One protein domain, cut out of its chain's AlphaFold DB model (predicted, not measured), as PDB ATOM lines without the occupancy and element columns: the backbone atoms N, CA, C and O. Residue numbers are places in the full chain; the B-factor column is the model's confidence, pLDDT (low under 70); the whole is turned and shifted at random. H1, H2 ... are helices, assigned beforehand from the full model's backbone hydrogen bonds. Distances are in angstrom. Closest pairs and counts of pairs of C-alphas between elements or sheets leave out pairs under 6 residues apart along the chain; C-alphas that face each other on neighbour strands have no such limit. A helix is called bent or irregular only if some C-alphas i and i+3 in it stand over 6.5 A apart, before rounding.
ATOM      1  N   GLU A   8     299.079 242.252 266.114       76.81
ATOM      2  CA  GLU A   8     299.226 240.802 266.273       76.81
ATOM      3  C   GLU A   8     298.305 240.225 267.359       76.81
ATOM      4  O   GLU A   8     297.637 239.214 267.132       76.81
ATOM      5  N   ALA A   9     298.180 240.895 268.511       77.06
ATOM      6  CA  ALA A   9     297.267 240.466 269.570       77.06
ATOM      7  C   ALA A   9     295.794 240.600 269.146       77.06
ATOM      8  O   ALA A   9     294.967 239.742 269.460       77.06
ATOM      9  N   GLN A  10     295.469 241.655 268.394       74.69
ATOM     10  CA  GLN A  10     294.137 241.873 267.830       74.69
ATOM     11  C   GLN A  10     293.767 240.797 266.803       74.69
ATOM     12  O   GLN A  10     292.663 240.253 266.870       74.69
ATOM     13  N   LEU A  11     294.693 240.434 265.912       77.19
ATOM     14  CA  LEU A  11     294.515 239.338 264.958       77.19
ATOM     15  C   LEU A  11     294.377 237.983 265.661       77.19
ATOM     16  O   LEU A  11     293.479 237.207 265.334       77.19
ATOM     17  N   GLY A  12     295.208 237.707 266.669       80.75
ATOM     18  CA  GLY A  12     295.109 236.488 267.474       80.75
ATOM     19  C   GLY A  12     293.748 236.351 268.166       80.75
ATOM     20  O   GLY A  12     293.144 235.272 268.175       80.75
ATOM     21  N   LEU A  13     293.218 237.460 268.685       78.69
ATOM     22  CA  LEU A  13     291.893 237.504 269.294       78.69
ATOM     23  C   LEU A  13     290.769 237.352 268.257       78.69
ATOM     24  O   LEU A  13     289.851 236.561 268.476       78.69
ATOM     25  N   ALA A  14     290.858 238.035 267.113       80.38
ATOM     26  CA  ALA A  14     289.900 237.897 266.018       80.38
ATOM     27  C   ALA A  14     289.809 236.444 265.526       80.38
ATOM     28  O   ALA A  14     288.713 235.892 265.421       80.38
ATOM     29  N   LYS A  15     290.957 235.782 265.334       83.25
ATOM     30  CA  LYS A  15     291.051 234.365 264.954       83.25
ATOM     31  C   LYS A  15     290.463 233.434 266.015       83.25
ATOM     32  O   LYS A  15     289.825 232.435 265.682       83.25
ATOM     33  N   THR A  16     290.639 233.762 267.294       84.19
ATOM     34  CA  THR A  16     290.050 232.996 268.403       84.19
ATOM     35  C   THR A  16     288.524 233.107 268.402       84.19
ATOM     36  O   THR A  16     287.837 232.087 268.368       84.19
ATOM     37  N   LEU A  17     287.985 234.326 268.329       80.94
ATOM     38  CA  LEU A  17     286.538 234.579 268.292       80.94
ATOM     39  C   LEU A  17     285.872 233.997 267.039       80.94
ATOM     40  O   LEU A  17     284.788 233.419 267.110       80.94
ATOM     41  N   ALA A  18     286.548 234.070 265.893       84.44
ATOM     42  CA  ALA A  18     286.078 233.488 264.642       84.44
ATOM     43  C   ALA A  18     285.866 231.967 264.728       84.44
ATOM     44  O   ALA A  18     284.959 231.432 264.082       84.44
ATOM     45  N   ARG A  19     286.652 231.269 265.559       83.94
ATOM     46  CA  ARG A  19     286.522 229.824 265.815       83.94
ATOM     47  C   ARG A  19     285.424 229.489 266.820       83.94
ATOM     48  O   ARG A  19     284.859 228.395 266.759       83.94
ATOM     49  N   GLU A  20     285.084 230.415 267.711       81.19
ATOM     50  CA  GLU A  20     284.010 230.251 268.691       81.19
ATOM     51  C   GLU A  20     282.645 230.369 268.010       81.19
ATOM     52  O   GLU A  20     282.046 231.439 267.934       81.19
ATOM     53  N   LEU A  21     282.164 229.268 267.435       73.50
ATOM     54  CA  LEU A  21     280.815 229.184 266.877       73.50
ATOM     55  C   LEU A  21     279.797 228.890 267.987       73.50
ATOM     56  O   LEU A  21     280.089 228.049 268.851       73.50
ATOM     57  N   PRO A  22     278.595 229.500 267.952       69.50
ATOM     58  CA  PRO A  22     277.519 229.161 268.874       69.50
ATOM     59  C   PRO A  22     277.273 227.653 268.899       69.50
ATOM     60  O   PRO A  22     277.303 226.976 267.865       69.50
ATOM     61  N   ARG A  23     277.054 227.107 270.098       67.19
ATOM     62  CA  ARG A  23     276.736 225.684 270.235       67.19
ATOM     63  C   ARG A  23     275.347 225.421 269.643       67.19
ATOM     64  O   ARG A  23     274.443 226.222 269.893       67.19
ATOM     65  N   PRO A  24     275.154 224.312 268.907       63.09
ATOM     66  CA  PRO A  24     273.814 223.889 268.531       63.09
ATOM     67  C   PRO A  24     272.957 223.729 269.788       63.09
ATOM     68  O   PRO A  24     273.440 223.277 270.831       63.09
ATOM     69  N   ALA A  25     271.678 224.092 269.696       62.28
ATOM     70  CA  ALA A  25     270.721 223.745 270.737       62.28
ATOM     71  C   ALA A  25     270.693 222.214 270.893       62.28
ATOM     72  O   ALA A  25     270.680 221.495 269.895       62.28
ATOM     73  N   ALA A  26     270.665 221.717 272.134       56.94
ATOM     74  CA  ALA A  26     270.733 220.283 272.444       56.94
ATOM     75  C   ALA A  26     269.612 219.436 271.796       56.94
ATOM     76  O   ALA A  26     269.716 218.216 271.749       56.94
ATOM     77  N   SER A  27     268.556 220.080 271.290       55.41
ATOM     78  CA  SER A  27     267.390 219.475 270.643       55.41
ATOM     79  C   SER A  27     267.213 219.885 269.171       55.41
ATOM     80  O   SER A  27     266.109 219.777 268.640       55.41
ATOM     81  N   ALA A  28     268.261 220.384 268.503       54.38
ATOM     82  CA  ALA A  28     268.161 220.765 267.096       54.38
ATOM     83  C   ALA A  28     267.805 219.534 266.229       54.38
ATOM     84  O   ALA A  28     268.508 218.522 266.303       54.38
ATOM     85  N   PRO A  29     266.722 219.584 265.430       56.75
ATOM     86  CA  PRO A  29     266.353 218.478 264.554       56.75
ATOM     87  C   PRO A  29     267.449 218.230 263.512       56.75
ATOM     88  O   PRO A  29     268.178 219.149 263.133       56.75
ATOM     89  N   ALA A  30     267.551 216.988 263.031       60.72
ATOM     90  CA  ALA A  30     268.420 216.669 261.904       60.72
ATOM     91  C   ALA A  30     268.053 217.570 260.715       60.72
ATOM     92  O   ALA A  30     266.890 217.646 260.324       60.72
ATOM     93  N   VAL A  31     269.038 218.292 260.179       63.06
ATOM     94  CA  VAL A  31     268.804 219.250 259.098       63.06
ATOM     95  C   VAL A  31     268.705 218.512 257.763       63.06
ATOM     96  O   VAL A  31     269.611 217.756 257.398       63.06
ATOM     97  N   ASP A  32     267.620 218.756 257.027       68.31
ATOM     98  CA  ASP A  32     267.364 218.129 255.731       68.31
ATOM     99  C   ASP A  32     268.392 218.535 254.655       68.31
ATOM    100  O   ASP A  32     268.895 219.663 254.617       68.31
ATOM    101  N   LEU A  33     268.648 217.624 253.709       66.81
ATOM    102  CA  LEU A  33     269.576 217.819 252.583       66.81
ATOM    103  C   LEU A  33     269.347 219.109 251.762       66.81
ATOM    104  O   LEU A  33     270.337 219.760 251.418       66.81
ATOM    105  N   PRO A  34     268.104 219.544 251.460       68.94
ATOM    106  CA  PRO A  34     267.876 220.792 250.730       68.94
ATOM    107  C   PRO A  34     268.331 222.031 251.509       68.94
ATOM    108  O   PRO A  34     268.835 222.981 250.909       68.94
ATOM    109  N   VAL A  35     268.196 222.012 252.841       71.75
ATOM    110  CA  VAL A  35     268.651 223.099 253.718       71.75
ATOM    111  C   VAL A  35     270.176 223.139 253.752       71.75
ATOM    112  O   VAL A  35     270.752 224.216 253.610       71.75
ATOM    113  N   ALA A  36     270.833 221.976 253.837       72.88
ATOM    114  CA  ALA A  36     272.289 221.881 253.731       72.88
ATOM    115  C   ALA A  36     272.793 222.454 252.395       72.88
ATOM    116  O   ALA A  36     273.655 223.327 252.391       72.88
ATOM    117  N   GLY A  37     272.182 222.071 251.268       75.25
ATOM    118  CA  GLY A  37     272.565 222.593 249.953       75.25
ATOM    119  C   GLY A  37     272.313 224.099 249.783       75.25
ATOM    120  O   GLY A  37     273.091 224.788 249.121       75.25
ATOM    121  N   ALA A  38     271.243 224.641 250.374       76.44
ATOM    122  CA  ALA A  38     271.009 226.086 250.395       76.44
ATOM    123  C   ALA A  38     272.071 226.822 251.229       76.44
ATOM    124  O   ALA A  38     272.585 227.853 250.791       76.44
ATOM    125  N   ALA A  39     272.443 226.267 252.384       80.81
ATOM    126  CA  ALA A  39     273.486 226.818 253.239       80.81
ATOM    127  C   ALA A  39     274.867 226.776 252.567       80.81
ATOM    128  O   ALA A  39     275.589 227.765 252.629       80.81
ATOM    129  N   THR A  40     275.208 225.698 251.853       83.12
ATOM    130  CA  THR A  40     276.454 225.603 251.073       83.12
ATOM    131  C   THR A  40     276.560 226.714 250.028       83.12
ATOM    132  O   THR A  40     277.573 227.408 249.963       83.12
ATOM    133  N   ARG A  41     275.490 226.973 249.260       82.38
ATOM    134  CA  ARG A  41     275.470 228.091 248.296       82.38
ATOM    135  C   ARG A  41     275.607 229.452 248.978       82.38
ATOM    136  O   ARG A  41     276.311 230.324 248.477       82.38
ATOM    137  N   ALA A  42     274.943 229.633 250.116       84.00
ATOM    138  CA  ALA A  42     275.022 230.876 250.872       84.00
ATOM    139  C   ALA A  42     276.424 231.110 251.465       84.00
ATOM    140  O   ALA A  42     276.885 232.248 251.488       84.00
ATOM    141  N   LEU A  43     277.120 230.049 251.886       85.94
ATOM    142  CA  LEU A  43     278.504 230.110 252.363       85.94
ATOM    143  C   LEU A  43     279.491 230.456 251.249       85.94
ATOM    144  O   LEU A  43     280.359 231.295 251.467       85.94
ATOM    145  N   ARG A  44     279.320 229.882 250.053       85.50
ATOM    146  CA  ARG A  44     280.086 230.278 248.864       85.50
ATOM    147  C   ARG A  44     279.942 231.776 248.599       85.50
ATOM    148  O   ARG A  44     280.927 232.489 248.452       85.50
ATOM    149  N   TRP A  45     278.705 232.272 248.608       86.25
ATOM    150  CA  TRP A  45     278.460 233.698 248.416       86.25
ATOM    151  C   TRP A  45     279.090 234.552 249.523       86.25
ATOM    152  O   TRP A  45     279.662 235.598 249.236       86.25
ATOM    153  N   LEU A  46     279.030 234.105 250.778       88.31
ATOM    154  CA  LEU A  46     279.673 234.796 251.894       88.31
ATOM    155  C   LEU A  46     281.198 234.890 251.719       88.31
ATOM    156  O   LEU A  46     281.773 235.936 252.010       88.31
ATOM    157  N   GLY A  47     281.829 233.830 251.206       89.75
ATOM    158  CA  GLY A  47     283.256 233.815 250.882       89.75
ATOM    159  C   GLY A  47     283.639 234.848 249.820       89.75
ATOM    160  O   GLY A  47     284.646 235.539 249.969       89.75
ATOM    161  N   GLU A  48     282.802 235.020 248.793       88.44
ATOM    162  CA  GLU A  48     282.988 236.066 247.777       88.44
ATOM    163  C   GLU A  48     282.854 237.481 248.356       88.44
ATOM    164  O   GLU A  48     283.647 238.361 248.028       88.44
ATOM    165  N   GLU A  49     281.904 237.712 249.267       90.19
ATOM    166  CA  GLU A  49     281.789 239.008 249.953       90.19
ATOM    167  C   GLU A  49     283.027 239.289 250.819       90.19
ATOM    168  O   GLU A  49     283.561 240.396 250.801       90.19
ATOM    169  N   ALA A  50     283.535 238.283 251.539       92.12
ATOM    170  CA  ALA A  50     284.758 238.412 252.331       92.12
ATOM    171  C   ALA A  50     285.989 238.709 251.455       92.12
ATOM    172  O   ALA A  50     286.827 239.534 251.825       92.12
ATOM    173  N   ARG A  51     286.075 238.099 250.264       91.88
ATOM    174  CA  ARG A  51     287.088 238.431 249.251       91.88
ATOM    175  C   ARG A  51     286.953 239.880 248.793       91.88
ATOM    176  O   ARG A  51     287.944 240.602 248.803       91.88
ATOM    177  N   GLN A  52     285.744 240.319 248.443       92.62
ATOM    178  CA  GLN A  52     285.503 241.682 247.969       92.62
ATOM    179  C   GLN A  52     285.873 242.735 249.023       92.62
ATOM    180  O   GLN A  52     286.479 243.750 248.684       92.62
ATOM    181  N   VAL A  53     285.586 242.472 250.304       93.31
ATOM    182  CA  VAL A  53     286.015 243.321 251.429       93.31
ATOM    183  C   VAL A  53     287.534 243.511 251.432       93.31
ATOM    184  O   VAL A  53     288.009 244.640 251.558       93.31
ATOM    185  N   ARG A  54     288.308 242.433 251.259       93.56
ATOM    186  CA  ARG A  54     289.778 242.517 251.216       93.56
ATOM    187  C   ARG A  54     290.279 243.244 249.970       93.56
ATOM    188  O   ARG A  54     291.129 244.115 250.109       93.56
ATOM    189  N   VAL A  55     289.702 242.970 248.799       93.12
ATOM    190  CA  VAL A  55     290.040 243.665 247.541       93.12
ATOM    191  C   VAL A  55     289.834 245.176 247.672       93.12
ATOM    192  O   VAL A  55     290.719 245.953 247.322       93.12
ATOM    193  N   ASN A  56     288.700 245.604 248.232       94.69
ATOM    194  CA  ASN A  56     288.416 247.025 248.442       94.69
ATOM    195  C   ASN A  56     289.399 247.660 249.442       94.69
ATOM    196  O   ASN A  56     289.847 248.786 249.239       94.69
ATOM    197  N   ALA A  57     289.788 246.930 250.495       94.38
ATOM    198  CA  ALA A  57     290.800 247.388 251.446       94.38
ATOM    199  C   ALA A  57     292.202 247.502 250.825       94.38
ATOM    200  O   ALA A  57     292.923 248.460 251.106       94.38
ATOM    201  N   GLU A  58     292.597 246.564 249.966       94.50
ATOM    202  CA  GLU A  58     293.860 246.626 249.221       94.50
ATOM    203  C   GLU A  58     293.879 247.825 248.262       94.50
ATOM    204  O   GLU A  58     294.861 248.568 248.234       94.50
ATOM    205  N   ALA A  59     292.763 248.067 247.568       94.94
ATOM    206  CA  ALA A  59     292.576 249.173 246.631       94.94
ATOM    207  C   ALA A  59     292.392 250.557 247.288       94.94
ATOM    208  O   ALA A  59     292.312 251.552 246.572       94.94
ATOM    209  N   ASP A  60     292.331 250.632 248.623       95.56
ATOM    210  CA  ASP A  60     292.016 251.856 249.380       95.56
ATOM    211  C   ASP A  60     290.639 252.470 249.053       95.56
ATOM    212  O   ASP A  60     290.421 253.672 249.198       95.56
ATOM    213  N   ASP A  61     289.685 251.641 248.622       96.25
ATOM    214  CA  ASP A  61     288.311 252.055 248.329       96.25
ATOM    215  C   ASP A  61     287.442 251.946 249.587       96.25
ATOM    216  O   ASP A  61     286.821 250.916 249.859       96.25
ATOM    217  N   LEU A  62     287.401 253.023 250.376       94.00
ATOM    218  CA  LEU A  62     286.639 253.073 251.625       94.00
ATOM    219  C   LEU A  62     285.126 252.897 251.414       94.00
ATOM    220  O   LEU A  62     284.473 252.218 252.207       94.00
ATOM    221  N   ASP A  63     284.539 253.506 250.385       92.62
ATOM    222  CA  ASP A  63     283.085 253.448 250.200       92.62
ATOM    223  C   ASP A  63     282.650 252.078 249.656       92.62
ATOM    224  O   ASP A  63     281.681 251.499 250.163       92.62
ATOM    225  N   GLY A  64     283.407 251.502 248.713       92.50
ATOM    226  CA  GLY A  64     283.218 250.116 248.285       92.50
ATOM    227  C   GLY A  64     283.435 249.129 249.432       92.50
ATOM    228  O   GLY A  64     282.637 248.201 249.621       92.50
ATOM    229  N   PHE A  65     284.458 249.360 250.262       95.81
ATOM    230  CA  PHE A  65     284.719 248.568 251.462       95.81
ATOM    231  C   PHE A  65     283.507 248.552 252.391       95.81
ATOM    232  O   PHE A  65     283.012 247.474 252.714       95.81
ATOM    233  N   LEU A  66     282.986 249.719 252.776       92.56
ATOM    234  CA  LEU A  66     281.865 249.814 253.714       92.56
ATOM    235  C   LEU A  66     280.616 249.097 253.193       92.56
ATOM    236  O   LEU A  66     279.976 248.370 253.954       92.56
ATOM    237  N   ALA A  67     280.312 249.239 251.900       89.94
ATOM    238  CA  ALA A  67     279.187 248.552 251.274       89.94
ATOM    239  C   ALA A  67     279.350 247.020 251.305       89.94
ATOM    240  O   ALA A  67     278.421 246.303 251.680       89.94
ATOM    241  N   SER A  68     280.531 246.510 250.941       90.88
ATOM    242  CA  SER A  68     280.820 245.066 250.977       90.88
ATOM    243  C   SER A  68     280.864 244.509 252.408       90.88
ATOM    244  O   SER A  68     280.339 243.430 252.682       90.88
ATOM    245  N   PHE A  69     281.404 245.274 253.357       91.50
ATOM    246  CA  PHE A  69     281.524 244.875 254.755       91.50
ATOM    247  C   PHE A  69     280.163 244.801 255.454       91.50
ATOM    248  O   PHE A  69     279.904 243.877 256.228       91.50
ATOM    249  N   GLU A  70     279.260 245.735 255.151       88.00
ATOM    250  CA  GLU A  70     277.885 245.685 255.643       88.00
ATOM    251  C   GLU A  70     277.159 244.419 255.163       88.00
ATOM    252  O   GLU A  70     276.500 243.735 255.955       88.00
ATOM    253  N   GLN A  71     277.316 244.067 253.883       87.38
ATOM    254  CA  GLN A  71     276.731 242.852 253.315       87.38
ATOM    255  C   GLN A  71     277.305 241.586 253.957       87.38
ATOM    256  O   GLN A  71     276.530 240.715 254.368       87.38
ATOM    257  N   LEU A  72     278.633 241.513 254.105       88.94
ATOM    258  CA  LEU A  72     279.320 240.430 254.806       88.94
ATOM    259  C   LEU A  72     278.767 240.263 256.228       88.94
ATOM    260  O   LEU A  72     278.322 239.174 256.591       88.94
ATOM    261  N   GLY A  73     278.732 241.339 257.019       85.19
ATOM    262  CA  GLY A  73     278.280 241.301 258.411       85.19
ATOM    263  C   GLY A  73     276.816 240.879 258.556       85.19
ATOM    264  O   GLY A  73     276.491 240.023 259.381       85.19
ATOM    265  N   ASN A  74     275.920 241.430 257.730       83.12
ATOM    266  CA  ASN A  74     274.499 241.074 257.742       83.12
ATOM    267  C   ASN A  74     274.267 239.597 257.405       83.12
ATOM    268  O   ASN A  74     273.499 238.918 258.091       83.12
ATOM    269  N   ARG A  75     274.943 239.080 256.375       85.56
ATOM    270  CA  ARG A  75     274.766 237.688 255.947       85.56
ATOM    271  C   ARG A  75     275.444 236.697 256.872       85.56
ATOM    272  O   ARG A  75     274.854 235.659 257.154       85.56
ATOM    273  N   ALA A  76     276.628 237.017 257.386       86.81
ATOM    274  CA  ALA A  76     277.307 236.163 258.349       86.81
ATOM    275  C   ALA A  76     276.465 236.003 259.628       86.81
ATOM    276  O   ALA A  76     276.270 234.877 260.080       86.81
ATOM    277  N   ARG A  77     275.860 237.091 260.138       83.75
ATOM    278  CA  ARG A  77     274.899 237.041 261.260       83.75
ATOM    279  C   ARG A  77     273.674 236.178 260.954       83.75
ATOM    280  O   ARG A  77     273.246 235.397 261.797       83.75
ATOM    281  N   ALA A  78     273.111 236.301 259.753       83.69
ATOM    282  CA  ALA A  78     271.950 235.509 259.347       83.69
ATOM    283  C   ALA A  78     272.274 234.010 259.187       83.69
ATOM    284  O   ALA A  78     271.425 233.163 259.465       83.69
ATOM    285  N   LEU A  79     273.494 233.680 258.752       85.00
ATOM    286  CA  LEU A  79     273.947 232.301 258.554       85.00
ATOM    287  C   LEU A  79     274.435 231.627 259.835       85.00
ATOM    288  O   LEU A  79     274.408 230.403 259.909       85.00
ATOM    289  N   GLU A  80     274.831 232.388 260.849       83.50
ATOM    290  CA  GLU A  80     275.324 231.867 262.124       83.50
ATOM    291  C   GLU A  80     274.424 230.785 262.765       83.50
ATOM    292  O   GLU A  80     274.937 229.698 263.055       83.50
ATOM    293  N   PRO A  81     273.093 230.971 262.920       79.44
ATOM    294  CA  PRO A  81     272.225 229.917 263.450       79.44
ATOM    295  C   PRO A  81     272.115 228.699 262.522       79.44
ATOM    296  O   PRO A  81     271.974 227.576 263.003       79.44
ATOM    297  N   VAL A  82     272.199 228.896 261.203       82.50
ATOM    298  CA  VAL A  82     272.112 227.819 260.205       82.50
ATOM    299  C   VAL A  82     273.374 226.959 260.239       82.50
ATOM    300  O   VAL A  82     273.292 225.732 260.285       82.50
ATOM    301  N   VAL A  83     274.549 227.593 260.296       85.12
ATOM    302  CA  VAL A  83     275.835 226.901 260.436       85.12
ATOM    303  C   VAL A  83     275.898 226.158 261.764       85.12
ATOM    304  O   VAL A  83     276.318 225.006 261.782       85.12
ATOM    305  N   ALA A  84     275.428 226.754 262.866       81.94
ATOM    306  CA  ALA A  84     275.373 226.077 264.160       81.94
ATOM    307  C   ALA A  84     274.518 224.796 264.112       81.94
ATOM    308  O   ALA A  84     274.921 223.777 264.671       81.94
ATOM    309  N   GLN A  85     273.380 224.819 263.410       81.19
ATOM    310  CA  GLN A  85     272.510 223.649 263.225       81.19
ATOM    311  C   GLN A  85     273.110 222.587 262.293       81.19
ATOM    312  O   GLN A  85     272.920 221.396 262.526       81.19
ATOM    313  N   LEU A  86     273.839 222.996 261.251       82.00
ATOM    314  CA  LEU A  86     274.465 222.091 260.279       82.00
ATOM    315  C   LEU A  86     275.830 221.553 260.729       82.00
ATOM    316  O   LEU A  86     276.305 220.550 260.198       82.00
ATOM    317  N   ARG A  87     276.447 222.168 261.740       83.75
ATOM    318  CA  ARG A  87     277.754 221.783 262.285       83.75
ATOM    319  C   ARG A  87     277.853 220.301 262.688       83.75
ATOM    320  O   ARG A  87     278.850 219.694 262.312       83.75
ATOM    321  N   PRO A  88     276.863 219.665 263.353       81.75
ATOM    322  CA  PRO A  88     276.917 218.227 263.644       81.75
ATOM    323  C   PRO A  88     276.931 217.342 262.393       81.75
ATOM    324  O   PRO A  88     277.483 216.249 262.426       81.75
ATOM    325  N   ARG A  89     276.324 217.807 261.292       79.88
ATOM    326  CA  ARG A  89     276.293 217.090 260.012       79.88
ATOM    327  C   ARG A  89     277.616 217.229 259.267       79.88
ATOM    328  O   ARG A  89     278.140 216.238 258.775       79.88
ATOM    329  N   TRP A  90     278.123 218.452 259.148       82.25
ATOM    330  CA  TRP A  90     279.356 218.718 258.410       82.25
ATOM    331  C   TRP A  90     280.609 218.287 259.181       82.25
ATOM    332  O   TRP A  90     281.587 217.849 258.581       82.25
ATOM    333  N   GLY A  91     280.588 218.408 260.506       80.19
ATOM    334  CA  GLY A  91     281.766 218.288 261.354       80.19
ATOM    335  C   GLY A  91     282.611 219.568 261.374       80.19
ATOM    336  O   GLY A  91     282.623 220.369 260.435       80.19
ATOM    337  N   ASP A  92     283.354 219.751 262.464       78.88
ATOM    338  CA  ASP A  92     284.119 220.976 262.748       78.88
ATOM    339  C   ASP A  92     285.282 221.215 261.781       78.88
ATOM    340  O   ASP A  92     285.672 222.355 261.546       78.88
ATOM    341  N   ALA A  93     285.820 220.142 261.201       77.44
ATOM    342  CA  ALA A  93     286.904 220.198 260.222       77.44
ATOM    343  C   ALA A  93     286.409 220.416 258.779       77.44
ATOM    344  O   ALA A  93     287.220 220.514 257.854       77.44
ATOM    345  N   SER A  94     285.092 220.477 258.561       85.62
ATOM    346  CA  SER A  94     284.532 220.621 257.218       85.62
ATOM    347  C   SER A  94     284.977 221.906 256.531       85.62
ATOM    348  O   SER A  94     285.243 222.935 257.156       85.62
ATOM    349  N   VAL A  95     285.009 221.856 255.201       86.81
ATOM    350  CA  VAL A  95     285.219 223.039 254.361       86.81
ATOM    351  C   VAL A  95     284.174 224.132 254.647       86.81
ATOM    352  O   VAL A  95     284.519 225.307 254.695       86.81
ATOM    353  N   HIS A  96     282.931 223.742 254.952       88.12
ATOM    354  CA  HIS A  96     281.819 224.629 255.303       88.12
ATOM    355  C   HIS A  96     282.087 225.436 256.569       88.12
ATOM    356  O   HIS A  96     281.978 226.664 256.568       88.12
ATOM    357  N   VAL A  97     282.481 224.745 257.639       88.12
ATOM    358  CA  VAL A  97     282.800 225.377 258.918       88.12
ATOM    359  C   VAL A  97     284.041 226.256 258.783       88.12
ATOM    360  O   VAL A  97     284.019 227.389 259.255       88.12
ATOM    361  N   ARG A  98     285.084 225.795 258.081       90.12
ATOM    362  CA  ARG A  98     286.310 226.582 257.867       90.12
ATOM    363  C   ARG A  98     286.070 227.844 257.029       90.12
ATOM    364  O   ARG A  98     286.547 228.905 257.416       90.12
ATOM    365  N   MET A  99     285.283 227.762 255.952       91.19
ATOM    366  CA  MET A  99     284.883 228.930 255.152       91.19
ATOM    367  C   MET A  99     284.119 229.946 256.010       91.19
ATOM    368  O   MET A  99     284.416 231.139 255.992       91.19
ATOM    369  N   PHE A 100     283.159 229.477 256.814       91.75
ATOM    370  CA  PHE A 100     282.400 230.363 257.693       91.75
ATOM    371  C   PHE A 100     283.278 231.017 258.767       91.75
ATOM    372  O   PHE A 100     283.156 232.215 259.016       91.75
ATOM    373  N   GLN A 101     284.189 230.255 259.381       90.56
ATOM    374  CA  GLN A 101     285.163 230.777 260.340       90.56
ATOM    375  C   GLN A 101     286.061 231.836 259.700       90.56
ATOM    376  O   GLN A 101     286.253 232.888 260.295       90.56
ATOM    377  N   TRP A 102     286.541 231.616 258.477       91.69
ATOM    378  CA  TRP A 102     287.336 232.612 257.764       91.69
ATOM    379  C   TRP A 102     286.548 233.905 257.490       91.69
ATOM    380  O   TRP A 102     287.033 234.997 257.780       91.69
ATOM    381  N   CYS A 103     285.294 233.804 257.035       92.19
ATOM    382  CA  CYS A 103     284.427 234.976 256.853       92.19
ATOM    383  C   CYS A 103     284.233 235.757 258.168       92.19
ATOM    384  O   CYS A 103     284.229 236.990 258.175       92.19
ATOM    385  N   ARG A 104     284.098 235.046 259.296       90.75
ATOM    386  CA  ARG A 104     284.036 235.659 260.632       90.75
ATOM    387  C   ARG A 104     285.362 236.287 261.037       90.75
ATOM    388  O   ARG A 104     285.342 237.347 261.645       90.75
ATOM    389  N   GLU A 105     286.491 235.671 260.705       90.69
ATOM    390  CA  GLU A 105     287.822 236.214 260.980       90.69
ATOM    391  C   GLU A 105     288.012 237.563 260.286       90.69
ATOM    392  O   GLU A 105     288.418 238.518 260.940       90.69
ATOM    393  N   VAL A 106     287.600 237.692 259.019       92.31
ATOM    394  CA  VAL A 106     287.584 238.987 258.314       92.31
ATOM    395  C   VAL A 106     286.734 240.008 259.079       92.31
ATOM    396  O   VAL A 106     287.196 241.117 259.346       92.31
ATOM    397  N   ALA A 107     285.519 239.633 259.493       90.31
ATOM    398  CA  ALA A 107     284.629 240.519 260.243       90.31
ATOM    399  C   ALA A 107     285.218 240.976 261.590       90.31
ATOM    400  O   ALA A 107     285.222 242.170 261.903       90.31
ATOM    401  N   PHE A 108     285.755 240.040 262.372       88.69
ATOM    402  CA  PHE A 108     286.360 240.332 263.666       88.69
ATOM    403  C   PHE A 108     287.655 241.129 263.543       88.69
ATOM    404  O   PHE A 108     287.890 241.985 264.389       88.69
ATOM    405  N   THR A 109     288.463 240.916 262.503       89.75
ATOM    406  CA  THR A 109     289.679 241.705 262.262       89.75
ATOM    407  C   THR A 109     289.346 243.171 262.007       89.75
ATOM    408  O   THR A 109     289.949 244.055 262.616       89.75
ATOM    409  N   VAL A 110     288.339 243.445 261.170       90.06
ATOM    410  CA  VAL A 110     287.879 244.820 260.915       90.06
ATOM    411  C   VAL A 110     287.418 245.483 262.209       90.06
ATOM    412  O   VAL A 110     287.784 246.623 262.485       90.06
ATOM    413  N   TRP A 111     286.659 244.774 263.043       84.38
ATOM    414  CA  TRP A 111     286.213 245.316 264.325       84.38
ATOM    415  C   TRP A 111     287.304 245.447 265.371       84.38
ATOM    416  O   TRP A 111     287.266 246.395 266.148       84.38
ATOM    417  N   ALA A 112     288.271 244.538 265.405       82.69
ATOM    418  CA  ALA A 112     289.405 244.643 266.306       82.69
ATOM    419  C   ALA A 112     290.207 245.918 266.018       82.69
ATOM    420  O   ALA A 112     290.578 246.629 266.950       82.69
ATOM    421  N   ALA A 113     290.385 246.236 264.734       86.50
ATOM    422  CA  ALA A 113     291.101 247.421 264.288       86.50
ATOM    423  C   ALA A 113     290.284 248.720 264.438       86.50
ATOM    424  O   ALA A 113     290.823 249.735 264.872       86.50
ATOM    425  N   ALA A 114     288.991 248.703 264.097       86.19
ATOM    426  CA  ALA A 114     288.134 249.893 264.150       86.19
ATOM    427  C   ALA A 114     287.599 250.201 265.559       86.19
ATOM    428  O   ALA A 114     287.445 251.363 265.928       86.19
ATOM    429  N   CYS A 115     287.309 249.162 266.348       78.94
ATOM    430  CA  CYS A 115     286.601 249.236 267.628       78.94
ATOM    431  C   CYS A 115     287.251 248.338 268.710       78.94
ATOM    432  O   CYS A 115     286.566 247.497 269.307       78.94
ATOM    433  N   PRO A 116     288.545 248.507 269.044       72.44
ATOM    434  CA  PRO A 116     289.269 247.596 269.943       72.44
ATOM    435  C   PRO A 116     288.637 247.467 271.340       72.44
ATOM    436  O   PRO A 116     288.719 246.417 271.980       72.44
ATOM    437  N   GLN A 117     287.953 248.510 271.824       71.75
ATOM    438  CA  GLN A 117     287.229 248.465 273.099       71.75
ATOM    439  C   GLN A 117     285.962 247.596 273.039       71.75
ATOM    440  O   GLN A 117     285.670 246.888 274.002       71.75
ATOM    441  N   GLN A 118     285.235 247.596 271.915       65.94
ATOM    442  CA  GLN A 118     284.040 246.759 271.738       65.94
ATOM    443  C   GLN A 118     284.411 245.275 271.629       65.94
ATOM    444  O   GLN A 118     283.698 244.421 272.154       65.94
ATOM    445  N   LEU A 119     285.569 244.970 271.034       64.12
ATOM    446  CA  LEU A 119     286.097 243.608 270.965       64.12
ATOM    447  C   LEU A 119     286.352 243.027 272.366       64.12
ATOM    448  O   LEU A 119     285.948 241.897 272.631       64.12
ATOM    449  N   ARG A 120     286.938 243.817 273.285       64.38
ATOM    450  CA  ARG A 120     287.164 243.420 274.694       64.38
ATOM    451  C   ARG A 120     285.855 243.085 275.422       64.38
ATOM    452  O   ARG A 120     285.818 242.156 276.226       64.38
ATOM    453  N   VAL A 121     284.775 243.808 275.120       63.94
ATOM    454  CA  VAL A 121     283.439 243.536 275.677       63.94
ATOM    455  C   VAL A 121     282.842 242.257 275.083       63.94
ATOM    456  O   VAL A 121     282.320 241.433 275.832       63.94
ATOM    457  N   ALA A 122     282.986 242.039 273.771       60.97
ATOM    458  CA  ALA A 122     282.546 240.809 273.109       60.97
ATOM    459  C   ALA A 122     283.291 239.562 273.626       60.97
ATOM    460  O   ALA A 122     282.702 238.488 273.751       60.97
ATOM    461  N   THR A 123     284.569 239.705 274.002       61.97
ATOM    462  CA  THR A 123     285.335 238.617 274.639       61.97
ATOM    463  C   THR A 123     284.804 238.291 276.036       61.97
ATOM    464  O   THR A 123     284.743 237.129 276.432       61.97
ATOM    465  N   ALA A 124     284.395 239.315 276.791       54.72
ATOM    466  CA  ALA A 124     283.906 239.161 278.157       54.72
ATOM    467  C   ALA A 124     282.517 238.501 278.228       54.72
ATOM    468  O   ALA A 124     282.229 237.784 279.186       54.72
ATOM    469  N   SER A 125     281.665 238.693 277.214       54.31
ATOM    470  CA  SER A 125     280.321 238.104 277.175       54.31
ATOM    471  C   SER A 125     280.289 236.642 276.713       54.31
ATOM    472  O   SER A 125     279.236 236.012 276.823       54.31
ATOM    473  N   ARG A 126     281.399 236.090 276.182       53.16
ATOM    474  CA  ARG A 126     281.466 234.759 275.525       53.16
ATOM    475  C   ARG A 126     280.368 234.531 274.478       53.16
ATOM    476  O   ARG A 126     280.052 233.398 274.111       53.16
ATOM    477  N   SER A 127     279.747 235.607 274.010       53.69
ATOM    478  CA  SER A 127     278.764 235.571 272.949       53.69
ATOM    479  C   SER A 127     279.566 235.639 271.665       53.69
ATOM    480  O   SER A 127     279.885 236.729 271.206       53.69
ATOM    481  N   GLY A 128     279.914 234.494 271.086       55.69
ATOM    482  CA  GLY A 128     280.591 234.453 269.785       55.69
ATOM    483  C   GLY A 128     279.834 235.195 268.666       55.69
ATOM    484  O   GLY A 128     280.377 235.365 267.585       55.69
ATOM    485  N   GLY A 129     278.609 235.674 268.897       66.69
ATOM    486  CA  GLY A 129     277.857 236.458 267.924       66.69
ATOM    487  C   GLY A 129     278.654 237.633 267.367       66.69
ATOM    488  O   GLY A 129     279.379 238.319 268.086       66.69
ATOM    489  N   LEU A 130     278.505 237.862 266.068       69.50
ATOM    490  CA  LEU A 130     279.108 238.998 265.380       69.50
ATOM    491  C   LEU A 130     278.495 240.325 265.902       69.50
ATOM    492  O   LEU A 130     277.280 240.493 265.752       69.50
ATOM    493  N   PRO A 131     279.280 241.262 266.491       67.75
ATOM    494  CA  PRO A 131     278.861 242.625 266.845       67.75
ATOM    495  C   PRO A 131     277.975 243.381 265.834       67.75
ATOM    496  O   PRO A 131     277.788 243.004 264.679       67.75
ATOM    497  N   ALA A 132     277.390 244.499 266.264       69.56
ATOM    498  CA  ALA A 132     276.696 245.407 265.350       69.56
ATOM    499  C   ALA A 132     277.700 246.172 264.467       69.56
ATOM    500  O   ALA A 132     278.849 246.382 264.848       69.56
ATOM    501  N   LEU A 133     277.269 246.581 263.270       67.56
ATOM    502  CA  LEU A 133     278.106 247.375 262.367       67.56
ATOM    503  C   LEU A 133     278.134 248.840 262.832       67.56
ATOM    504  O   LEU A 133     277.078 249.462 262.924       67.56
ATOM    505  N   ASP A 134     279.326 249.392 263.060       76.81
ATOM    506  CA  ASP A 134     279.545 250.826 263.276       76.81
ATOM    507  C   ASP A 134     280.473 251.373 262.184       76.81
ATOM    508  O   ASP A 134     281.701 251.293 262.259       76.81
ATOM    509  N   THR A 135     279.865 251.898 261.122       82.75
ATOM    510  CA  THR A 135     280.593 252.423 259.964       82.75
ATOM    511  C   THR A 135     281.366 253.699 260.288       82.75
ATOM    512  O   THR A 135     282.369 253.969 259.630       82.75
ATOM    513  N   ALA A 136     280.961 254.467 261.306       86.44
ATOM    514  CA  ALA A 136     281.660 255.684 261.704       86.44
ATOM    515  C   ALA A 136     283.032 255.352 262.303       86.44
ATOM    516  O   ALA A 136     284.040 255.924 261.883       86.44
ATOM    517  N   SER A 137     283.080 254.362 263.199       85.88
ATOM    518  CA  SER A 137     284.335 253.887 263.785       85.88
ATOM    519  C   SER A 137     285.279 253.301 262.729       85.88
ATOM    520  O   SER A 137     286.477 253.593 262.736       85.88
ATOM    521  N   ILE A 138     284.743 252.564 261.747       89.88
ATOM    522  CA  ILE A 138     285.527 252.054 260.608       89.88
ATOM    523  C   ILE A 138     286.120 253.202 259.786       89.88
ATOM    524  O   ILE A 138     287.307 253.163 259.469       89.88
ATOM    525  N   ARG A 139     285.331 254.243 259.475       92.81
ATOM    526  CA  ARG A 139     285.825 255.423 258.746       92.81
ATOM    527  C   ARG A 139     286.953 256.118 259.511       92.81
ATOM    528  O   ARG A 139     287.970 256.450 258.911       92.81
ATOM    529  N   SER A 140     286.813 256.303 260.825       89.62
ATOM    530  CA  SER A 140     287.869 256.920 261.643       89.62
ATOM    531  C   SER A 140     289.123 256.054 261.789       89.62
ATOM    532  O   SER A 140     290.226 256.583 261.882       89.62
ATOM    533  N   GLY A 141     288.965 254.728 261.792       87.75
ATOM    534  CA  GLY A 141     290.041 253.750 261.960       87.75
ATOM    535  C   GLY A 141     290.576 253.170 260.650       87.75
ATOM    536  O   GLY A 141     291.242 252.137 260.680       87.75
ATOM    537  N   TRP A 142     290.280 253.786 259.499       92.69
ATOM    538  CA  TRP A 142     290.443 253.148 258.189       92.69
ATOM    539  C   TRP A 142     291.862 252.631 257.910       92.69
ATOM    540  O   TRP A 142     292.040 251.483 257.505       92.69
ATOM    541  N   ALA A 143     292.886 253.435 258.208       90.38
ATOM    542  CA  ALA A 143     294.279 253.029 258.025       90.38
ATOM    543  C   ALA A 143     294.646 251.787 258.862       90.38
ATOM    544  O   ALA A 143     295.343 250.896 258.378       90.38
ATOM    545  N   ALA A 144     294.138 251.696 260.096       88.56
ATOM    546  CA  ALA A 144     294.357 250.542 260.965       88.56
ATOM    547  C   ALA A 144     293.614 249.299 260.451       88.56
ATOM    548  O   ALA A 144     294.175 248.206 260.458       88.56
ATOM    549  N   VAL A 145     292.384 249.465 259.948       91.44
ATOM    550  CA  VAL A 145     291.597 248.380 259.337       91.44
ATOM    551  C   VAL A 145     292.332 247.776 258.143       91.44
ATOM    552  O   VAL A 145     292.480 246.557 258.068       91.44
ATOM    553  N   ARG A 146     292.848 248.616 257.240       94.00
ATOM    554  CA  ARG A 146     293.637 248.155 256.090       94.00
ATOM    555  C   ARG A 146     294.894 247.408 256.523       94.00
ATOM    556  O   ARG A 146     295.149 246.316 256.024       94.00
ATOM    557  N   ALA A 147     295.649 247.967 257.471       90.50
ATOM    558  CA  ALA A 147     296.859 247.333 257.986       90.50
ATOM    559  C   ALA A 147     296.565 245.961 258.620       90.50
ATOM    560  O   ALA A 147     297.288 245.000 258.369       90.50
ATOM    561  N   ALA A 148     295.477 245.844 259.384       90.38
ATOM    562  CA  ALA A 148     295.071 244.586 260.001       90.38
ATOM    563  C   ALA A 148     294.639 243.537 258.958       90.38
ATOM    564  O   ALA A 148     295.070 242.389 259.032       90.38
ATOM    565  N   LEU A 149     293.853 243.924 257.946       92.75
ATOM    566  CA  LEU A 149     293.441 243.021 256.861       92.75
ATOM    567  C   LEU A 149     294.606 242.566 255.970       92.75
ATOM    568  O   LEU A 149     294.591 241.437 255.470       92.75
ATOM    569  N   ALA A 150     295.612 243.422 255.784       91.38
ATOM    570  CA  ALA A 150     296.845 243.084 255.077       91.38
ATOM    571  C   ALA A 150     297.733 242.116 255.881       91.38
ATOM    572  O   ALA A 150     298.441 241.306 255.294       91.38
ATOM    573  N   ALA A 151     297.675 242.178 257.215       90.12
ATOM    574  CA  ALA A 151     298.406 241.281 258.109       90.12
ATOM    575  C   ALA A 151     297.729 239.908 258.300       90.12
ATOM    576  O   ALA A 151     298.339 238.999 258.864       90.12
ATOM    577  N   MET A 152     296.480 239.739 257.849       88.56
ATOM    578  CA  MET A 152     295.813 238.437 257.858       88.56
ATOM    579  C   MET A 152     296.489 237.459 256.897       88.56
ATOM    580  O   MET A 152     296.886 237.819 255.787       88.56
ATOM    581  N   GLU A 153     296.521 236.189 257.298       85.38
ATOM    582  CA  GLU A 153     296.963 235.096 256.437       85.38
ATOM    583  C   GLU A 153     296.144 235.097 255.131       85.38
ATOM    584  O   GLU A 153     294.908 235.178 255.172       85.38
ATOM    585  N   PRO A 154     296.795 235.071 253.953       79.12
ATOM    586  CA  PRO A 154     296.080 235.061 252.693       79.12
ATOM    587  C   PRO A 154     295.343 233.731 252.537       79.12
ATOM    588  O   PRO A 154     295.939 232.659 252.575       79.12
ATOM    589  N   VAL A 155     294.034 233.819 252.343       82.81
ATOM    590  CA  VAL A 155     293.155 232.676 252.107       82.81
ATOM    591  C   VAL A 155     292.469 232.891 250.766       82.81
ATOM    592  O   VAL A 155     291.908 233.967 250.535       82.81
ATOM    593  N   ASN A 156     292.515 231.888 249.888       80.88
ATOM    594  CA  ASN A 156     291.773 231.906 248.635       80.88
ATOM    595  C   ASN A 156     290.410 231.212 248.829       80.88
ATOM    596  O   ASN A 156     290.381 230.013 249.101       80.88
ATOM    597  N   PRO A 157     289.271 231.915 248.676       78.75
ATOM    598  CA  PRO A 157     287.945 231.300 248.776       78.75
ATOM    599  C   PRO A 157     287.725 230.126 247.822       78.75
ATOM    600  O   PRO A 157     286.946 229.227 248.135       78.75
ATOM    601  N   ASP A 158     288.406 230.113 246.673       80.19
ATOM    602  CA  ASP A 158     288.231 229.053 245.677       80.19
ATOM    603  C   ASP A 158     288.683 227.688 246.204       80.19
ATOM    604  O   ASP A 158     288.065 226.681 245.859       80.19
ATOM    605  N   ASP A 159     289.638 227.662 247.141       82.44
ATOM    606  CA  ASP A 159     290.103 226.445 247.822       82.44
ATOM    607  C   ASP A 159     288.976 225.766 248.627       82.44
ATOM    608  O   ASP A 159     289.046 224.584 248.967       82.44
ATOM    609  N   PHE A 160     287.917 226.514 248.950       80.62
ATOM    610  CA  PHE A 160     286.727 226.004 249.623       80.62
ATOM    611  C   PHE A 160     285.587 225.716 248.645       80.62
ATOM    612  O   PHE A 160     284.733 224.880 248.941       80.62
ATOM    613  N   HIS A 161     285.540 226.412 247.505       77.44
ATOM    614  CA  HIS A 161     284.442 226.320 246.547       77.44
ATOM    615  C   HIS A 161     284.389 224.959 245.858       77.44
ATOM    616  O   HIS A 161     283.304 224.396 245.742       77.44
ATOM    617  N   GLU A 162     285.528 224.407 245.444       78.38
ATOM    618  CA  GLU A 162     285.565 223.119 244.743       78.38
ATOM    619  C   GLU A 162     285.002 221.963 245.605       78.38
ATOM    620  O   GLU A 162     284.026 221.339 245.176       78.38
ATOM    621  N   PRO A 163     285.442 221.750 246.862       79.69
ATOM    622  CA  PRO A 163     284.837 220.734 247.732       79.69
ATOM    623  C   PRO A 163     283.356 220.994 248.067       79.69
ATOM    624  O   PRO A 163     282.585 220.062 248.301       79.69
ATOM    625  N   MET A 164     282.928 222.261 248.107       80.50
ATOM    626  CA  MET A 164     281.516 222.615 248.294       80.50
ATOM    627  C   MET A 164     280.660 222.247 247.074       80.50
ATOM    628  O   MET A 164     279.524 221.802 247.241       80.50
ATOM    629  N   GLU A 165     281.182 222.405 245.856       77.56
ATOM    630  CA  GLU A 165     280.500 221.995 244.623       77.56
ATOM    631  C   GLU A 165     280.374 220.471 244.522       77.56
ATOM    632  O   GLU A 165     279.327 219.975 244.100       77.56
ATOM    633  N   GLU A 166     281.376 219.718 244.978       78.00
ATOM    634  CA  GLU A 166     281.290 218.257 245.086       78.00
ATOM    635  C   GLU A 166     280.180 217.820 246.056       78.00
ATOM    636  O   GLU A 166     279.372 216.950 245.719       78.00
ATOM    637  N   GLU A 167     280.068 218.459 247.228       73.44
ATOM    638  CA  GLU A 167     278.970 218.191 248.166       73.44
ATOM    639  C   GLU A 167     277.612 218.564 247.551       73.44
ATOM    640  O   GLU A 167     276.653 217.795 247.649       73.44
ATOM    641  N   LEU A 168     277.514 219.699 246.850       74.00
ATOM    642  CA  LEU A 168     276.296 220.084 246.131       74.00
ATOM    643  C   LEU A 168     275.922 219.070 245.044       74.00
ATOM    644  O   LEU A 168     274.739 218.751 244.891       74.00
ATOM    645  N   ALA A 169     276.898 218.548 244.301       73.06
ATOM    646  CA  ALA A 169     276.691 217.508 243.301       73.06
ATOM    647  C   ALA A 169     276.230 216.193 243.946       73.06
ATOM    648  O   ALA A 169     275.279 215.576 243.462       73.06
ATOM    649  N   ALA A 170     276.817 215.802 245.078       69.25
ATOM    650  CA  ALA A 170     276.408 214.624 245.840       69.25
ATOM    651  C   ALA A 170     274.989 214.767 246.415       69.25
ATOM    652  O   ALA A 170     274.189 213.833 246.338       69.25
ATOM    653  N   ILE A 171     274.621 215.945 246.931       68.25
ATOM    654  CA  ILE A 171     273.254 216.250 247.386       68.25
ATOM    655  C   ILE A 171     272.264 216.152 246.216       68.25
ATOM    656  O   ILE A 171     271.185 215.577 246.363       68.25
ATOM    657  N   ARG A 172     272.636 216.654 245.031       66.94
ATOM    658  CA  ARG A 172     271.827 216.513 243.807       66.94
ATOM    659  C   ARG A 172     271.705 215.058 243.344       66.94
ATOM    660  O   ARG A 172     270.647 214.687 242.854       66.94
ATOM    661  N   GLY A 173     272.754 214.246 243.502       56.38
ATOM    662  CA  GLY A 173     272.772 212.830 243.113       56.38
ATOM    663  C   GLY A 173     272.088 211.877 244.104       56.38
ATOM    664  O   GLY A 173     271.659 210.797 243.710       56.38
ATOM    665  N   THR A 174     271.970 212.267 245.377       53.38
ATOM    666  CA  THR A 174     271.307 211.491 246.447       53.38
ATOM    667  C   THR A 174     269.835 211.845 246.631       53.38
ATOM    668  O   THR A 174     269.085 211.070 247.227       53.38
ATOM    669  N   ALA A 175     269.385 212.976 246.087       45.28
ATOM    670  CA  ALA A 175     267.969 213.196 245.866       45.28
ATOM    671  C   ALA A 175     267.470 212.097 244.913       45.28
ATOM    672  O   ALA A 175     267.906 212.037 243.763       45.28
TER     673      ALA A 175
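Overview. This is residues 8 to 175 of the 251 residues of an uncharacterized protein of Pirellulales bacterium (UniProt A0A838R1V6). H4 forms the core, with the helical hairpin of H2 and H3 on one side, H1 on the other, and the short H5, H6 and H7 gathered round its last residues. H8 packs on H2 and on residues 95 to 99 of H4; H2, H3, H4 and H8 make an up-and-down bundle, each running against the one before it. The printed part has 168 residues with eight named helices, H1 to H8, and no named strand: all helix, mostly crossed. It is compact, with a radius of gyration of the C-alphas of 16.0 A, and spans 50 by 34 by 23 A.

Arrangement. H1, residues 8 to 19, touches H4, residues 95 to 114, at a steep tilt of 39 degrees; their closest C-alphas, Ala 18 and Glu 105, are 4.9 A apart. H4 is the hub, touching 7 helices. H2, residues 33 to 58, and H3, residues 62 to 90, form a hairpin; their closest C-alphas, Asn 56 and Phe 65, are 5.0 A apart. H3 has a kink of 57 degrees near residue 82 and is only just irregular, C-alphas 85 and 88 being 7.0 A apart. H3 and H4 are a second hairpin, closest at the C-alphas of Gly 73 and Ala 107, 6.7 A. H5, residues 116 to 124, touches H4 only at the corner. H6, residues 135 to 140, and H7, residues 142 to 151, touch H4, with C-alphas 114 and 138 at 4.9 A and 113 and 145 at 5.1 A the closest. H8, residues 158 to 174, touches residues 33 to 44 of H2 at a shallow tilt of 15 degrees, opposite ways; the C-alphas of Gly 37 and Leu 168 are closest, 5.9 A. Every O i to N i+4 pair is within hydrogen-bond range in H1, H2, H4, H5, H6 and H7, against 21 of 25 in H3 and 12 of 13 in H8.

Along the chain. H1 begins at C-alpha 8 (299.226, 240.802, 266.273). H2 measures 37.8 A, H3 35.8 A, H4 28.7 A and H8 24.4 A, the last ending at C-alpha 174 (271.307, 211.491, 246.447).

Size, cuts and confidence. The C-alphas farthest apart, Ser 140 and Thr 174, are 50.7 A apart. The printed part has no cut; the link H1 to H2 is long. Residues 22 to 34, 118 to 133 and 170 to 175 have pLDDT under 70.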